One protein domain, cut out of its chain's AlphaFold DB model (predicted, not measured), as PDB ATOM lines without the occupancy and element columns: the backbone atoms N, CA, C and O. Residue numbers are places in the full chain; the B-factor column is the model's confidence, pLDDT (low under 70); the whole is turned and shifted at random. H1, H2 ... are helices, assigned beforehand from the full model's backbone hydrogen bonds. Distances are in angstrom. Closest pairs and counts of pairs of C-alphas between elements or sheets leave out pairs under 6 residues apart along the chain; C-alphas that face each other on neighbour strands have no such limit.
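AT A GLANCE: This is residues 4 to 82 of the 89 residues of an uncharacterized protein of Klebsiella pneumoniae (UniProt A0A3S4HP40). H2 runs along one side; H1 and H4 pack at its beginning, H5 crosses its middle, H3 packs further along. This all-helix domain prints 79 residues with five named helices. The whole is compact: radius of gyration of the C-alphas 12.6 A, spans 41 by 23 by 18 A.

HOW THE PARTS SIT: H1, residues 4 to 13, makes a hairpin with H2, residues 18 to 35; C-alphas 10 and 19 are closest, 6.2 A. H3, residues 41 to 54, touches H2, closest at C-alphas 33 and 48, 5.7 A. H5, residues 68 to 80, touches H2, about perpendicular at 81 degrees. Every O i to N i+4 pair is within hydrogen-bond range in H1 and H3, but 0 of 1 in H4, residues 61 to 65, beside 1 of 2 O i to N i+3 pairs.

IN THESE COORDINATES: Find C-alpha 4 at (151.291, 116.106, 122.665); H2 runs 25.6 A; H5 ends at C-alpha 80, (159.939, 107.537, 128.437).

THE WHOLE: The printed part has no cut; no printed residue is under 70 in pLDDT.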
ATOM      1  N   GLU A   4     152.577 116.166 121.949       75.19
ATOM      2  CA  GLU A   4     151.291 116.106 122.665       75.19
ATOM      3  C   GLU A   4     150.110 116.564 121.792       75.19
ATOM      4  O   GLU A   4     149.027 115.987 121.841       75.19
ATOM      5  N   SER A   5     150.316 117.584 120.956       78.94
ATOM      6  CA  SER A   5     149.299 118.072 120.020       78.94
ATOM      7  C   SER A   5     149.048 117.077 118.884       78.94
ATOM      8  O   SER A   5     147.896 116.904 118.495       78.94
ATOM      9  N   LEU A   6     150.091 116.391 118.398       78.12
ATOM     10  CA  LEU A   6     149.953 115.307 117.418       78.12
ATOM     11  C   LEU A   6     149.157 114.135 118.008       78.12
ATOM     12  O   LEU A   6     148.256 113.628 117.347       78.12
ATOM     13  N   ARG A   7     149.426 113.750 119.263       77.56
ATOM     14  CA  ARG A   7     148.689 112.672 119.943       77.56
ATOM     15  C   ARG A   7     147.208 113.014 120.116       77.56
ATOM     16  O   ARG A   7     146.347 112.173 119.871       77.56
ATOM     17  N   VAL A   8     146.899 114.248 120.517       80.50
ATOM     18  CA  VAL A   8     145.509 114.713 120.666       80.50
ATOM     19  C   VAL A   8     144.787 114.750 119.321       80.50
ATOM     20  O   VAL A   8     143.654 114.283 119.246       80.50
ATOM     21  N   PHE A   9     145.444 115.249 118.269       80.75
ATOM     22  CA  PHE A   9     144.901 115.231 116.910       80.75
ATOM     23  C   PHE A   9     144.632 113.800 116.443       80.75
ATOM     24  O   PHE A   9     143.539 113.503 115.976       80.75
ATOM     25  N   ALA A  10     145.599 112.896 116.626       79.81
ATOM     26  CA  ALA A  10     145.461 111.510 116.214       79.81
ATOM     27  C   ALA A  10     144.245 110.838 116.869       79.81
ATOM     28  O   ALA A  10     143.427 110.231 116.191       79.81
ATOM     29  N   ARG A  11     144.073 111.024 118.179       77.81
ATOM     30  CA  ARG A  11     142.921 110.489 118.916       77.81
ATOM     31  C   ARG A  11     141.574 110.986 118.378       77.81
ATOM     32  O   ARG A  11     140.597 110.251 118.434       77.81
ATOM     33  N   ASP A  12     141.506 112.243 117.945       84.25
ATOM     34  CA  ASP A  12     140.260 112.879 117.499       84.25
ATOM     35  C   ASP A  12     139.957 112.623 116.011       84.25
ATOM     36  O   ASP A  12     138.801 112.576 115.608       84.25
ATOM     37  N   SER A  13     140.998 112.448 115.191       81.00
ATOM     38  CA  SER A  13     140.899 112.494 113.724       81.00
ATOM     39  C   SER A  13     141.161 111.166 113.011       81.00
ATOM     40  O   SER A  13     140.830 111.049 111.831       81.00
ATOM     41  N   VAL A  14     141.765 110.171 113.668       83.31
ATOM     42  CA  VAL A  14     142.070 108.862 113.059       83.31
ATOM     43  C   VAL A  14     141.650 107.707 113.979       83.31
ATOM     44  O   VAL A  14     141.386 107.931 115.162       83.31
ATOM     45  N   PRO A  15     141.549 106.464 113.465       84.44
ATOM     46  CA  PRO A  15     141.181 105.313 114.280       84.44
ATOM     47  C   PRO A  15     142.100 105.137 115.500       84.44
ATOM     48  O   PRO A  15     143.303 105.424 115.412       84.44
ATOM     49  N   PRO A  16     141.571 104.626 116.627       83.44
ATOM     50  CA  PRO A  16     142.390 104.301 117.791       83.44
ATOM     51  C   PRO A  16     143.505 103.319 117.404       83.44
ATOM     52  O   PRO A  16     143.302 102.462 116.545       83.44
ATOM     53  N   GLY A  17     144.686 103.452 118.010       84.31
ATOM     54  CA  GLY A  17     145.857 102.639 117.669       84.31
ATOM     55  C   GLY A  17     146.737 103.213 116.558       84.31
ATOM     56  O   GLY A  17     147.856 102.746 116.380       84.31
ATOM     57  N   THR A  18     146.293 104.235 115.812       88.12
ATOM     58  CA  THR A  18     147.102 104.797 114.709       88.12
ATOM     59  C   THR A  18     148.364 105.506 115.214       88.12
ATOM     60  O   THR A  18     149.417 105.435 114.577       88.12
ATOM     61  N   PHE A  19     148.275 106.191 116.360       86.94
ATOM     62  CA  PHE A  19     149.435 106.843 116.970       86.94
ATOM     63  C   PHE A  19     150.399 105.806 117.549       86.94
ATOM     64  O   PHE A  19     151.602 105.918 117.366       86.94
ATOM     65  N   GLU A  20     149.878 104.762 118.181       89.50
ATOM     66  CA  GLU A  20     150.659 103.641 118.697       89.50
ATOM     67  C   GLU A  20     151.374 102.886 117.569       89.50
ATOM     68  O   GLU A  20     152.554 102.575 117.698       89.50
ATOM     69  N   ALA A  21     150.706 102.687 116.428       90.25
ATOM     70  CA  ALA A  21     151.328 102.144 115.224       90.25
ATOM     71  C   ALA A  21     152.439 103.062 114.690       90.25
ATOM     72  O   ALA A  21     153.477 102.577 114.267       90.25
ATOM     73  N   LEU A  22     152.270 104.389 114.775       90.25
ATOM     74  CA  LEU A  22     153.321 105.342 114.400       90.25
ATOM     75  C   LEU A  22     154.538 105.237 115.331       90.25
ATOM     76  O   LEU A  22     155.672 105.332 114.869       90.25
ATOM     77  N   LEU A  23     154.317 105.058 116.638       91.12
ATOM     78  CA  LEU A  23     155.402 104.813 117.592       91.12
ATOM     79  C   LEU A  23     156.150 103.522 117.247       91.12
ATOM     80  O   LEU A  23     157.373 103.490 117.345       91.12
ATOM     81  N   ASP A  24     155.419 102.483 116.841       92.31
ATOM     82  CA  ASP A  24     155.984 101.196 116.439       92.31
ATOM     83  C   ASP A  24     156.797 101.285 115.142       92.31
ATOM     84  O   ASP A  24     157.954 100.877 115.137       92.31
ATOM     85  N   ASP A  25     156.258 101.932 114.102       91.56
ATOM     86  CA  ASP A  25     156.956 102.194 112.834       91.56
ATOM     87  C   ASP A  25     158.285 102.935 113.065       91.56
ATOM     88  O   ASP A  25     159.329 102.564 112.527       91.56
ATOM     89  N   ILE A  26     158.255 104.000 113.882       91.88
ATOM     90  CA  ILE A  26     159.467 104.761 114.209       91.88
ATOM     91  C   ILE A  26     160.440 103.900 115.007       91.88
ATOM     92  O   ILE A  26     161.636 103.956 114.740       91.88
ATOM     93  N   HIS A  27     159.954 103.137 115.986       94.00
ATOM     94  CA  HIS A  27     160.792 102.255 116.788       94.00
ATOM     95  C   HIS A  27     161.507 101.222 115.912       94.00
ATOM     96  O   HIS A  27     162.724 101.095 116.017       94.00
ATOM     97  N   ASP A  28     160.769 100.529 115.043       92.81
ATOM     98  CA  ASP A  28     161.295  99.485 114.163       92.81
ATOM     99  C   ASP A  28     162.448 100.003 113.304       92.81
ATOM    100  O   ASP A  28     163.571  99.534 113.439       92.81
ATOM    101  N   GLY A  29     162.261 101.058 112.511       92.00
ATOM    102  CA  GLY A  29     163.365 101.484 111.643       92.00
ATOM    103  C   GLY A  29     164.411 102.386 112.302       92.00
ATOM    104  O   GLY A  29     165.277 102.906 111.597       92.00
ATOM    105  N   VAL A  30     164.378 102.585 113.626       94.56
ATOM    106  CA  VAL A  30     165.529 103.142 114.357       94.56
ATOM    107  C   VAL A  30     166.217 102.139 115.277       94.56
ATOM    108  O   VAL A  30     167.293 102.470 115.779       94.56
ATOM    109  N   ILE A  31     165.660 100.938 115.489       94.38
ATOM    110  CA  ILE A  31     166.205  99.969 116.451       94.38
ATOM    111  C   ILE A  31     167.609  99.504 116.059       94.38
ATOM    112  O   ILE A  31     168.500  99.495 116.904       94.38
ATOM    113  N   ASP A  32     167.859  99.254 114.773       93.62
ATOM    114  CA  ASP A  32     169.192  98.894 114.275       93.62
ATOM    115  C   ASP A  32     170.206 100.022 114.499       93.62
ATOM    116  O   ASP A  32     171.357  99.797 114.873       93.62
ATOM    117  N   THR A  33     169.772 101.274 114.308       94.69
ATOM    118  CA  THR A  33     170.626 102.435 114.593       94.69
ATOM    119  C   THR A  33     170.862 102.573 116.094       94.69
ATOM    120  O   THR A  33     171.953 102.952 116.502       94.69
ATOM    121  N   HIS A  34     169.865 102.275 116.926       94.00
ATOM    122  CA  HIS A  34     169.951 102.353 118.383       94.00
ATOM    123  C   HIS A  34     170.890 101.299 118.986       94.00
ATOM    124  O   HIS A  34     171.688 101.653 119.864       94.00
ATOM    125  N   ASP A  35     170.819 100.058 118.498       91.94
ATOM    126  CA  ASP A  35     171.647  98.921 118.934       91.94
ATOM    127  C   ASP A  35     173.075  98.968 118.365       91.94
ATOM    128  O   ASP A  35     173.996  98.344 118.892       91.94
ATOM    129  N   GLY A  36     173.290  99.786 117.330       90.25
ATOM    130  CA  GLY A  36     174.609 100.071 116.783       90.25
ATOM    131  C   GLY A  36     175.629 100.554 117.824       90.25
ATOM    132  O   GLY A  36     175.313 101.000 118.931       90.25
ATOM    133  N   ASN A  37     176.907 100.486 117.456       89.62
ATOM    134  CA  ASN A  37     177.985 100.916 118.336       89.62
ATOM    135  C   ASN A  37     178.152 102.444 118.297       89.62
ATOM    136  O   ASN A  37     178.599 102.986 117.290       89.62
ATOM    137  N   HIS A  38     177.872 103.106 119.421       90.94
ATOM    138  CA  HIS A  38     178.059 104.551 119.614       90.94
ATOM    139  C   HIS A  38     179.100 104.808 120.698       90.94
ATOM    140  O   HIS A  38     179.162 104.066 121.682       90.94
ATOM    141  N   ALA A  39     179.892 105.864 120.538       88.44
ATOM    142  CA  ALA A  39     180.918 106.262 121.498       88.44
ATOM    143  C   ALA A  39     180.327 106.603 122.876       88.44
ATOM    144  O   ALA A  39     180.912 106.268 123.907       88.44
ATOM    145  N   ASP A  40     179.150 107.231 122.894       89.25
ATOM    146  CA  ASP A  40     178.436 107.616 124.105       89.25
ATOM    147  C   ASP A  40     176.930 107.842 123.842       89.25
ATOM    148  O   ASP A  40     176.427 107.701 122.723       89.25
ATOM    149  N   GLY A  41     176.181 108.169 124.902       88.19
ATOM    150  CA  GLY A  41     174.731 108.356 124.827       88.19
ATOM    151  C   GLY A  41     174.289 109.553 123.978       88.19
ATOM    152  O   GLY A  41     173.219 109.497 123.380       88.19
ATOM    153  N   TYR A  42     175.093 110.614 123.882       90.19
ATOM    154  CA  TYR A  42     174.802 111.767 123.031       90.19
ATOM    155  C   TYR A  42     174.947 111.414 121.550       90.19
ATOM    156  O   TYR A  42     174.059 111.742 120.758       90.19
ATOM    157  N   GLU A  43     176.010 110.693 121.179       92.50
ATOM    158  CA  GLU A  43     176.176 110.203 119.806       92.50
ATOM    159  C   GLU A  43     175.008 109.293 119.404       92.50
ATOM    160  O   GLU A  43     174.400 109.503 118.351       92.50
ATOM    161  N   LYS A  44     174.596 108.386 120.302       93.56
ATOM    162  CA  LYS A  44     173.421 107.530 120.101       93.56
ATOM    163  C   LYS A  44     172.144 108.337 119.860       93.56
ATOM    164  O   LYS A  44     171.426 108.067 118.900       93.56
ATOM    165  N   VAL A  45     171.854 109.340 120.696       93.69
ATOM    166  CA  VAL A  45     170.678 110.216 120.522       93.69
ATOM    167  C   VAL A  45     170.724 110.906 119.159       93.69
ATOM    168  O   VAL A  45     169.725 110.944 118.441       93.69
ATOM    169  N   CYS A  46     171.884 111.440 118.773       93.62
ATOM    170  CA  CYS A  46     172.038 112.157 117.512       93.62
ATOM    171  C   CYS A  46     171.830 111.229 116.303       93.62
ATOM    172  O   CYS A  46     171.112 111.588 115.366       93.62
ATOM    173  N   ALA A  47     172.396 110.020 116.347       94.31
ATOM    174  CA  ALA A  47     172.249 109.012 115.303       94.31
ATOM    175  C   ALA A  47     170.797 108.528 115.170       94.31
ATOM    176  O   ALA A  47     170.230 108.577 114.077       94.31
ATOM    177  N   VAL A  48     170.165 108.142 116.280       94.38
ATOM    178  CA  VAL A  48     168.793 107.609 116.297       94.38
ATOM    179  C   VAL A  48     167.772 108.664 115.879       94.38
ATOM    180  O   VAL A  48     166.938 108.412 115.013       94.38
ATOM    181  N   THR A  49     167.863 109.885 116.413       93.19
ATOM    182  CA  THR A  49     166.946 110.968 116.012       93.19
ATOM    183  C   THR A  49     167.154 111.386 114.556       93.19
ATOM    184  O   THR A  49     166.200 111.778 113.881       93.19
ATOM    185  N   LYS A  50     168.382 111.288 114.026       94.25
ATOM    186  CA  LYS A  50     168.652 111.498 112.598       94.25
ATOM    187  C   LYS A  50     168.003 110.411 111.742       94.25
ATOM    188  O   LYS A  50     167.343 110.772 110.773       94.25
ATOM    189  N   ALA A  51     168.136 109.139 112.116       93.94
ATOM    190  CA  ALA A  51     167.478 108.029 111.426       93.94
ATOM    191  C   ALA A  51     165.949 108.198 111.424       93.94
ATOM    192  O   ALA A  51     165.326 108.137 110.368       93.94
ATOM    193  N   ALA A  52     165.351 108.557 112.567       93.06
ATOM    194  CA  ALA A  52     163.917 108.834 112.662       93.06
ATOM    195  C   ALA A  52     163.468 109.954 111.707       93.06
ATOM    196  O   ALA A  52     162.417 109.865 111.066       93.06
ATOM    197  N   ARG A  53     164.255 111.032 111.588       90.88
ATOM    198  CA  ARG A  53     163.956 112.146 110.671       90.88
ATOM    199  C   ARG A  53     164.035 111.746 109.200       90.88
ATOM    200  O   ARG A  53     163.243 112.267 108.421       90.88
ATOM    201  N   ASP A  54     164.968 110.871 108.845       90.62
ATOM    202  CA  ASP A  54     165.215 110.449 107.460       90.62
ATOM    203  C   ASP A  54     164.275 109.321 107.001       90.62
ATOM    204  O   ASP A  54     163.971 109.197 105.817       90.62
ATOM    205  N   MET A  55     163.743 108.548 107.950       87.44
ATOM    206  CA  MET A  55     162.847 107.424 107.694       87.44
ATOM    207  C   MET A  55     161.670 107.785 106.776       87.44
ATOM    208  O   MET A  55     160.933 108.754 106.991       87.44
ATOM    209  N   GLN A  56     161.422 106.940 105.781       83.50
ATOM    210  CA  GLN A  56     160.216 107.014 104.969       83.50
ATOM    211  C   GLN A  56     159.101 106.206 105.624       83.50
ATOM    212  O   GLN A  56     158.993 104.998 105.448       83.50
ATOM    213  N   ILE A  57     158.240 106.891 106.370       79.88
ATOM    214  CA  ILE A  57     156.955 106.322 106.780       79.88
ATOM    215  C   ILE A  57     156.108 106.234 105.506       79.88
ATOM    216  O   ILE A  57     156.154 107.143 104.680       79.88
ATOM    217  N   THR A  58     155.383 105.146 105.282       77.31
ATOM    218  CA  THR A  58     154.583 104.988 104.048       77.31
ATOM    219  C   THR A  58     153.190 104.425 104.305       77.31
ATOM    220  O   THR A  58     152.281 104.686 103.521       77.31
ATOM    221  N   ALA A  59     152.995 103.726 105.425       78.19
ATOM    222  CA  ALA A  59     151.771 102.989 105.732       78.19
ATOM    223  C   ALA A  59     150.966 103.556 106.921       78.19
ATOM    224  O   ALA A  59     150.060 102.889 107.415       78.19
ATOM    225  N   ASN A  60     151.246 104.788 107.371       82.56
ATOM    226  CA  ASN A  60     150.569 105.394 108.523       82.56
ATOM    227  C   ASN A  60     149.758 106.643 108.135       82.56
ATOM    228  O   ASN A  60     150.292 107.579 107.539       82.56
ATOM    229  N   ALA A  61     148.481 106.697 108.524       82.69
ATOM    230  CA  ALA A  61     147.580 107.807 108.198       82.69
ATOM    231  C   ALA A  61     148.024 109.161 108.787       82.69
ATOM    232  O   ALA A  61     147.665 110.211 108.257       82.69
ATOM    233  N   LEU A  62     148.839 109.161 109.848       83.44
ATOM    234  CA  LEU A  62     149.369 110.378 110.471       83.44
ATOM    235  C   LEU A  62     150.554 110.983 109.715       83.44
ATOM    236  O   LEU A  62     151.028 112.060 110.081       83.44
ATOM    237  N   ILE A  63     151.045 110.342 108.652       80.31
ATOM    238  CA  ILE A  63     152.203 110.851 107.918       80.31
ATOM    239  C   ILE A  63     151.978 112.254 107.354       80.31
ATOM    240  O   ILE A  63     152.876 113.089 107.402       80.31
ATOM    241  N   ILE A  64     150.761 112.538 106.887       78.81
ATOM    242  CA  ILE A  64     150.411 113.819 106.264       78.81
ATOM    243  C   ILE A  64     150.487 114.996 107.244       78.81
ATOM    244  O   ILE A  64     150.596 116.141 106.816       78.81
ATOM    245  N   CYS A  65     150.422 114.726 108.552       80.25
ATOM    246  CA  CYS A  65     150.475 115.739 109.601       80.25
ATOM    247  C   CYS A  65     151.718 115.625 110.497       80.25
ATOM    248  O   CYS A  65     151.941 116.499 111.334       80.25
ATOM    249  N   THR A  66     152.556 114.602 110.312       82.25
ATOM    250  CA  THR A  66     153.774 114.384 111.103       82.25
ATOM    251  C   THR A  66     154.967 115.059 110.433       82.25
ATOM    252  O   THR A  66     155.416 114.633 109.370       82.25
ATOM    253  N   ASN A  67     155.543 116.088 111.064       83.69
ATOM    254  CA  ASN A  67     156.775 116.691 110.560       83.69
ATOM    255  C   ASN A  67     158.002 115.903 111.036       83.69
ATOM    256  O   ASN A  67     157.963 115.282 112.098       83.69
ATOM    257  N   PRO A  68     159.153 116.018 110.350       83.44
ATOM    258  CA  PRO A  68     160.398 115.390 110.795       83.44
ATOM    259  C   PRO A  68     160.774 115.748 112.242       83.44
ATOM    260  O   PRO A  68     161.252 114.902 112.987       83.44
ATOM    261  N   LYS A  69     160.503 116.985 112.683       82.75
ATOM    262  CA  LYS A  69     160.736 117.405 114.078       82.75
ATOM    263  C   LYS A  69     159.830 116.703 115.092       82.75
ATOM    264  O   LYS A  69     160.247 116.528 116.228       82.75
ATOM    265  N   ASP A  70     158.619 116.302 114.711       85.50
ATOM    266  CA  ASP A  70     157.727 115.566 115.615       85.50
ATOM    267  C   ASP A  70     158.306 114.170 115.930       85.50
ATOM    268  O   ASP A  70     158.125 113.662 117.034       85.50
ATOM    269  N   ARG A  71     159.099 113.598 115.011       87.88
ATOM    270  CA  ARG A  71     159.756 112.289 115.173       87.88
ATOM    271  C   ARG A  71     160.892 112.287 116.196       87.88
ATOM    272  O   ARG A  71     161.153 111.264 116.820       87.88
ATOM    273  N   ASP A  72     161.522 113.437 116.411       89.50
ATOM    274  CA  ASP A  72     162.470 113.638 117.513       89.50
ATOM    275  C   ASP A  72     161.757 113.469 118.863       89.50
ATOM    276  O   ASP A  72     162.158 112.670 119.706       89.50
ATOM    277  N   GLY A  73     160.595 114.121 118.999       88.50
ATOM    278  CA  GLY A  73     159.703 113.943 120.142       88.50
ATOM    279  C   GLY A  73     159.244 112.494 120.316       88.50
ATOM    280  O   GLY A  73     159.213 112.011 121.444       88.50
ATOM    281  N   ILE A  74     158.946 111.785 119.222       90.44
ATOM    282  CA  ILE A  74     158.603 110.353 119.265       90.44
ATOM    283  C   ILE A  74     159.760 109.525 119.839       90.44
ATOM    284  O   ILE A  74     159.530 108.703 120.719       90.44
ATOM    285  N   CYS A  75     161.006 109.773 119.429       91.50
ATOM    286  CA  CYS A  75     162.167 109.069 119.991       91.50
ATOM    287  C   CYS A  75     162.298 109.301 121.504       91.50
ATOM    288  O   CYS A  75     162.580 108.371 122.257       91.50
ATOM    289  N   HIS A  76     162.052 110.529 121.969       90.19
ATOM    290  CA  HIS A  76     162.022 110.833 123.399       90.19
ATOM    291  C   HIS A  76     160.878 110.118 124.128       90.19
ATOM    292  O   HIS A  76     161.084 109.599 125.222       90.19
ATOM    293  N   GLN A  77     159.695 110.051 123.517       89.62
ATOM    294  CA  GLN A  77     158.556 109.314 124.058       89.62
ATOM    295  C   GLN A  77     158.858 107.818 124.186       89.62
ATOM    296  O   GLN A  77     158.598 107.248 125.237       89.62
ATOM    297  N   LEU A  78     159.494 107.210 123.182       91.62
ATOM    298  CA  LEU A  78     159.914 105.807 123.226       91.62
ATOM    299  C   LEU A  78     160.902 105.523 124.369       91.62
ATOM    300  O   LEU A  78     160.880 104.434 124.937       91.62
ATOM    301  N   VAL A  79     161.746 106.490 124.741       91.50
ATOM    302  CA  VAL A  79     162.599 106.369 125.936       91.50
ATOM    303  C   VAL A  79     161.805 106.505 127.228       91.50
ATOM    304  O   VAL A  79     162.056 105.752 128.166       91.50
ATOM    305  N   ASN A  80     160.833 107.416 127.282       89.50
ATOM    306  CA  ASN A  80     159.939 107.537 128.437       89.50
ATOM    307  C   ASN A  80     159.099 106.266 128.651       89.50
ATOM    308  O   ASN A  80     158.795 105.927 129.787       89.50
ATOM    309  N   GLU A  81     158.746 105.567 127.570       90.69
ATOM    310  CA  GLU A  81     158.059 104.267 127.586       90.69
ATOM    311  C   GLU A  81     159.019 103.078 127.755       90.69
ATOM    312  O   GLU A  81     158.618 101.930 127.587       90.69
ATOM    313  N   GLU A  82     160.295 103.341 128.054       88.81
ATOM    314  CA  GLU A  82     161.345 102.339 128.283       88.81
ATOM    315  C   GLU A  82     161.613 101.396 127.092       88.81
ATOM    316  O   GLU A  82     162.342 100.409 127.234       88.81
TER     317      GLU A  82